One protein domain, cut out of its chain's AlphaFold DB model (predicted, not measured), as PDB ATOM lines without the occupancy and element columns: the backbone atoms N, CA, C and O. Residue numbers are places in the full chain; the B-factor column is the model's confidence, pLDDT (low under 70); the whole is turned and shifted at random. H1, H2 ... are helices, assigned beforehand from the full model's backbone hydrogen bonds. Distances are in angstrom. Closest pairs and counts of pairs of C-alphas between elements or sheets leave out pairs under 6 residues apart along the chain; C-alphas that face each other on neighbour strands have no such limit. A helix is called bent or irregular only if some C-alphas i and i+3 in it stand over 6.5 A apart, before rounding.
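This is residues 55 to 100 of the 108 residues of an uncharacterized protein of Eubacterium nodatum ATCC 33099 (UniProt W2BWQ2). A long, nearly straight helix, H1, and a shorter one, H2, make an open, uneven V: the chain turns back after H1, and H2 begins beside Ile 72 and runs away from H1. The 46 printed residues, with two named helices and no named strand, are all helix in class and loose, with a radius of gyration of the C-alphas of 12.3 A. They span 37 by 24 by 13 A, only just elongated.

H1, residues 56 to 79, was assigned as one helix by its hydrogen bonds but is bent: C-alphas 69 and 72 are 6.6 A apart. Its arms, H1a, residues 56 to 69, and H1b, residues 72 to 79, are near each other at a shallow tilt of 22 degrees. H2, residues 85 to 99, is close to but not clearly touching H1b; their closest C-alphas, of Ile 72 and Glu 85, are 7.6 A apart. Their lines are only just about perpendicular, at 70.2 degrees. H1a and H2 are apart. In H1a, H1b and H2 every O i to N i+4 pair is within hydrogen-bond range.

H1a begins at C-alpha 56 (-25.272, -12.259, 7.076) and is 19.7 A long; H1b is 10.7 A. H2, 21.0 A, ends at C-alpha 99 (-22.371, 9.690, 5.232).

The C-alphas farthest apart, of Thr 55 and Lys 82, are 37.3 A apart. The printed part has no cut, and the link from H1 to H2 is tight. Residues 82 to 85 and 100 have pLDDT under 70.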
ATOM      1  N   THR A  55     -28.053 -16.250   7.566       86.88
ATOM      2  CA  THR A  55     -26.671 -15.799   7.372       86.88
ATOM      3  C   THR A  55     -26.582 -14.330   6.971       86.88
ATOM      4  O   THR A  55     -27.385 -13.801   6.201       86.88
ATOM      5  N   PHE A  56     -25.537 -13.649   7.451       84.56
ATOM      6  CA  PHE A  56     -25.272 -12.259   7.076       84.56
ATOM      7  C   PHE A  56     -25.032 -12.089   5.565       84.56
ATOM      8  O   PHE A  56     -25.417 -11.076   4.982       84.56
ATOM      9  N   GLU A  57     -24.422 -13.082   4.915       86.94
ATOM     10  CA  GLU A  57     -24.158 -13.052   3.474       86.94
ATOM     11  C   GLU A  57     -25.457 -13.071   2.659       86.94
ATOM     12  O   GLU A  57     -25.611 -12.281   1.724       86.94
ATOM     13  N   GLU A  58     -26.428 -13.897   3.054       87.50
ATOM     14  CA  GLU A  58     -27.751 -13.932   2.426       87.50
ATOM     15  C   GLU A  58     -28.510 -12.625   2.642       87.50
ATOM     16  O   GLU A  58     -29.046 -12.074   1.677       87.50
ATOM     17  N   LYS A  59     -28.494 -12.078   3.868       88.19
ATOM     18  CA  LYS A  59     -29.086 -10.764   4.177       88.19
ATOM     19  C   LYS A  59     -28.490  -9.673   3.287       88.19
ATOM     20  O   LYS A  59     -29.222  -8.910   2.661       88.19
ATOM     21  N   SER A  60     -27.162  -9.635   3.177       87.75
ATOM     22  CA  SER A  60     -26.451  -8.668   2.337       87.75
ATOM     23  C   SER A  60     -26.827  -8.810   0.863       87.75
ATOM     24  O   SER A  60     -27.140  -7.818   0.203       87.75
ATOM     25  N   LYS A  61     -26.847 -10.042   0.343       90.00
ATOM     26  CA  LYS A  61     -27.205 -10.325  -1.050       90.00
ATOM     27  C   LYS A  61     -28.651  -9.940  -1.359       90.00
ATOM     28  O   LYS A  61     -28.902  -9.349  -2.406       90.00
ATOM     29  N   TYR A  62     -29.579 -10.245  -0.456       89.31
ATOM     30  CA  TYR A  62     -30.983  -9.866  -0.589       89.31
ATOM     31  C   TYR A  62     -31.151  -8.346  -0.654       89.31
ATOM     32  O   TYR A  62     -31.767  -7.840  -1.589       89.31
ATOM     33  N   LEU A  63     -30.562  -7.612   0.295       88.44
ATOM     34  CA  LEU A  63     -30.688  -6.154   0.360       88.44
ATOM     35  C   LEU A  63     -30.065  -5.464  -0.857       88.44
ATOM     36  O   LEU A  63     -30.665  -4.538  -1.399       88.44
ATOM     37  N   LYS A  64     -28.904  -5.941  -1.326       87.31
ATOM     38  CA  LYS A  64     -28.288  -5.453  -2.571       87.31
ATOM     39  C   LYS A  64     -29.183  -5.708  -3.779       87.31
ATOM     40  O   LYS A  64     -29.436  -4.789  -4.549       87.31
ATOM     41  N   GLY A  65     -29.732  -6.918  -3.893       87.44
ATOM     42  CA  GLY A  65     -30.661  -7.262  -4.966       87.44
ATOM     43  C   GLY A  65     -31.919  -6.392  -4.955       87.44
ATOM     44  O   GLY A  65     -32.309  -5.881  -5.997       87.44
ATOM     45  N   LEU A  66     -32.520  -6.156  -3.785       86.81
ATOM     46  CA  LEU A  66     -33.682  -5.271  -3.645       86.81
ATOM     47  C   LEU A  66     -33.359  -3.836  -4.093       86.81
ATOM     48  O   LEU A  66     -34.176  -3.163  -4.723       86.81
ATOM     49  N   PHE A  67     -32.151  -3.376  -3.785       83.69
ATOM     50  CA  PHE A  67     -31.689  -2.047  -4.143       83.69
ATOM     51  C   PHE A  67     -31.460  -1.877  -5.653       83.69
ATOM     52  O   PHE A  67     -31.973  -0.927  -6.247       83.69
ATOM     53  N   GLU A  68     -30.756  -2.819  -6.277       80.56
ATOM     54  CA  GLU A  68     -30.437  -2.808  -7.709       80.56
ATOM     55  C   GLU A  68     -31.667  -3.086  -8.587       80.56
ATOM     56  O   GLU A  68     -31.914  -2.382  -9.564       80.56
ATOM     57  N   GLU A  69     -32.463  -4.100  -8.243       79.75
ATOM     58  CA  GLU A  69     -33.544  -4.595  -9.101       79.75
ATOM     59  C   GLU A  69     -34.865  -3.859  -8.903       79.75
ATOM     60  O   GLU A  69     -35.637  -3.743  -9.850       79.75
ATOM     61  N   THR A  70     -35.153  -3.382  -7.692       80.88
ATOM     62  CA  THR A  70     -36.424  -2.710  -7.400       80.88
ATOM     63  C   THR A  70     -36.217  -1.212  -7.288       80.88
ATOM     64  O   THR A  70     -36.749  -0.470  -8.103       80.88
ATOM     65  N   TYR A  71     -35.414  -0.741  -6.332       80.38
ATOM     66  CA  TYR A  71     -35.361   0.693  -6.038       80.38
ATOM     67  C   TYR A  71     -34.733   1.539  -7.143       80.38
ATOM     68  O   TYR A  71     -35.332   2.538  -7.546       80.38
ATOM     69  N   ILE A  72     -33.557   1.161  -7.651       80.94
ATOM     70  CA  ILE A  72     -32.900   1.928  -8.718       80.94
ATOM     71  C   ILE A  72     -33.761   1.923  -9.985       80.94
ATOM     72  O   ILE A  72     -34.003   2.989 -10.558       80.94
ATOM     73  N   LYS A  73     -34.261   0.752 -10.393       79.62
ATOM     74  CA  LYS A  73     -35.083   0.618 -11.604       79.62
ATOM     75  C   LYS A  73     -36.373   1.423 -11.506       79.62
ATOM     76  O   LYS A  73     -36.636   2.225 -12.400       79.62
ATOM     77  N   ASP A  74     -37.098   1.333 -10.388       79.88
ATOM     78  CA  ASP A  74     -38.307   2.136 -10.173       79.88
ATOM     79  C   ASP A  74     -38.017   3.639 -10.250       79.88
ATOM     80  O   ASP A  74     -38.790   4.392 -10.841       79.88
ATOM     81  N   ILE A  75     -36.907   4.110  -9.671       81.81
ATOM     82  CA  ILE A  75     -36.543   5.533  -9.711       81.81
ATOM     83  C   ILE A  75     -36.249   5.977 -11.147       81.81
ATOM     84  O   ILE A  75     -36.714   7.048 -11.556       81.81
ATOM     85  N   ILE A  76     -35.498   5.180 -11.909       81.75
ATOM     86  CA  ILE A  76     -35.154   5.473 -13.306       81.75
ATOM     87  C   ILE A  76     -36.417   5.514 -14.168       81.75
ATOM     88  O   ILE A  76     -36.610   6.485 -14.910       81.75
ATOM     89  N   ASP A  77     -37.289   4.516 -14.030       81.25
ATOM     90  CA  ASP A  77     -38.509   4.377 -14.822       81.25
ATOM     91  C   ASP A  77     -39.520   5.484 -14.498       81.25
ATOM     92  O   ASP A  77     -40.027   6.153 -15.408       81.25
ATOM     93  N   ARG A  78     -39.750   5.771 -13.207       80.50
ATOM     94  CA  ARG A  78     -40.667   6.838 -12.764       80.50
ATOM     95  C   ARG A  78     -40.197   8.224 -13.205       80.50
ATOM     96  O   ARG A  78     -41.019   9.041 -13.619       80.50
ATOM     97  N   ASN A  79     -38.891   8.500 -13.151       82.31
ATOM     98  CA  ASN A  79     -38.334   9.821 -13.476       82.31
ATOM     99  C   ASN A  79     -37.850   9.955 -14.931       82.31
ATOM    100  O   ASN A  79     -37.411  11.035 -15.332       82.31
ATOM    101  N   ARG A  80     -37.948   8.890 -15.741       78.75
ATOM    102  CA  ARG A  80     -37.529   8.846 -17.156       78.75
ATOM    103  C   ARG A  80     -36.096   9.347 -17.368       78.75
ATOM    104  O   ARG A  80     -35.818  10.086 -18.320       78.75
ATOM    105  N   ILE A  81     -35.193   8.972 -16.464       76.88
ATOM    106  CA  ILE A  81     -33.801   9.433 -16.475       76.88
ATOM    107  C   ILE A  81     -33.101   8.844 -17.705       76.88
ATOM    108  O   ILE A  81     -33.019   7.631 -17.880       76.88
ATOM    109  N   LYS A  82     -32.599   9.711 -18.591       64.56
ATOM    110  CA  LYS A  82     -31.804   9.308 -19.759       64.56
ATOM    111  C   LYS A  82     -30.322   9.380 -19.395       64.56
ATOM    112  O   LYS A  82     -29.871  10.423 -18.944       64.56
ATOM    113  N   ASN A  83     -29.598   8.298 -19.682       59.38
ATOM    114  CA  ASN A  83     -28.224   7.969 -19.269       59.38
ATOM    115  C   ASN A  83     -28.063   7.308 -17.884       59.38
ATOM    116  O   ASN A  83     -27.717   7.963 -16.910       59.38
ATOM    117  N   ARG A  84     -28.190   5.971 -17.948       67.62
ATOM    118  CA  ARG A  84     -27.321   4.916 -17.385       67.62
ATOM    119  C   ARG A  84     -27.247   4.819 -15.864       67.62
ATOM    120  O   ARG A  84     -26.650   5.670 -15.217       67.62
ATOM    121  N   GLU A  85     -27.761   3.695 -15.363       65.62
ATOM    122  CA  GLU A  85     -27.538   3.139 -14.017       65.62
ATOM    123  C   GLU A  85     -26.140   3.463 -13.469       65.62
ATOM    124  O   GLU A  85     -26.043   3.951 -12.352       65.62
ATOM    125  N   GLU A  86     -25.095   3.356 -14.300       72.31
ATOM    126  CA  GLU A  86     -23.700   3.702 -13.977       72.31
ATOM    127  C   GLU A  86     -23.515   5.080 -13.306       72.31
ATOM    128  O   GLU A  86     -22.754   5.210 -12.354       72.31
ATOM    129  N   VAL A  87     -24.181   6.142 -13.782       79.06
ATOM    130  CA  VAL A  87     -24.012   7.491 -13.203       79.06
ATOM    131  C   VAL A  87     -24.702   7.587 -11.845       79.06
ATOM    132  O   VAL A  87     -24.175   8.211 -10.926       79.06
ATOM    133  N   LEU A  88     -25.879   6.973 -11.721       79.31
ATOM    134  CA  LEU A  88     -26.627   6.912 -10.467       79.31
ATOM    135  C   LEU A  88     -25.874   6.091  -9.423       79.31
ATOM    136  O   LEU A  88     -25.760   6.542  -8.289       79.31
ATOM    137  N   GLU A  89     -25.317   4.952  -9.820       78.62
ATOM    138  CA  GLU A  89     -24.492   4.086  -8.983       78.62
ATOM    139  C   GLU A  89     -23.263   4.840  -8.459       78.62
ATOM    140  O   GLU A  89     -23.072   4.934  -7.249       78.62
ATOM    141  N   VAL A  90     -22.511   5.518  -9.336       82.69
ATOM    142  CA  VAL A  90     -21.341   6.325  -8.934       82.69
ATOM    143  C   VAL A  90     -21.719   7.450  -7.968       82.69
ATOM    144  O   VAL A  90     -21.002   7.713  -6.999       82.69
ATOM    145  N   LEU A  91     -22.830   8.147  -8.219       83.75
ATOM    146  CA  LEU A  91     -23.308   9.194  -7.314       83.75
ATOM    147  C   LEU A  91     -23.718   8.615  -5.962       83.75
ATOM    148  O   LEU A  91     -23.450   9.226  -4.927       83.75
ATOM    149  N   LEU A  92     -24.356   7.450  -5.962       83.56
ATOM    150  CA  LEU A  92     -24.808   6.799  -4.748       83.56
ATOM    151  C   LEU A  92     -23.637   6.301  -3.902       83.56
ATOM    152  O   LEU A  92     -23.633   6.521  -2.692       83.56
ATOM    153  N   ASP A  93     -22.622   5.717  -4.531       83.25
ATOM    154  CA  ASP A  93     -21.372   5.335  -3.874       83.25
ATOM    155  C   ASP A  93     -20.689   6.554  -3.256       83.25
ATOM    156  O   ASP A  93     -20.284   6.530  -2.091       83.25
ATOM    157  N   PHE A  94     -20.620   7.663  -3.998       85.00
ATOM    158  CA  PHE A  94     -20.051   8.910  -3.496       85.00
ATOM    159  C   PHE A  94     -20.806   9.448  -2.272       85.00
ATOM    160  O   PHE A  94     -20.184   9.829  -1.278       85.00
ATOM    161  N   VAL A  95     -22.141   9.466  -2.314       84.31
ATOM    162  CA  VAL A  95     -22.963   9.909  -1.178       84.31
ATOM    163  C   VAL A  95     -22.790   8.965   0.007       84.31
ATOM    164  O   VAL A  95     -22.589   9.433   1.123       84.31
ATOM    165  N   SER A  96     -22.792   7.654  -0.228       82.44
ATOM    166  CA  SER A  96     -22.633   6.635   0.816       82.44
ATOM    167  C   SER A  96     -21.285   6.755   1.530       82.44
ATOM    168  O   SER A  96     -21.225   6.667   2.756       82.44
ATOM    169  N   LEU A  97     -20.212   7.061   0.793       77.81
ATOM    170  CA  LEU A  97     -18.902   7.391   1.364       77.81
ATOM    171  C   LEU A  97     -18.946   8.663   2.223       77.81
ATOM    172  O   LEU A  97     -18.275   8.746   3.253       77.81
ATOM    173  N   ALA A  98     -19.737   9.658   1.820       79.81
ATOM    174  CA  ALA A  98     -19.846  10.924   2.531       79.81
ATOM    175  C   ALA A  98     -20.634  10.825   3.851       79.81
ATOM    176  O   ALA A  98     -20.357  11.607   4.757       79.81
ATOM    177  N   VAL A  99     -21.555   9.862   4.005       74.19
ATOM    178  CA  VAL A  99     -22.371   9.690   5.232       74.19
ATOM    179  C   VAL A  99     -21.510   9.440   6.480       74.19
ATOM    180  O   VAL A  99     -21.872   9.868   7.573       74.19
ATOM    181  N   GLY A 100     -20.347   8.801   6.328       63.78
ATOM    182  CA  GLY A 100     -19.385   8.580   7.417       63.78
ATOM    183  C   GLY A 100     -18.292   9.649   7.537       63.78
ATOM    184  O   GLY A 100     -17.417   9.539   8.396       63.78
TER     185      GLY A 100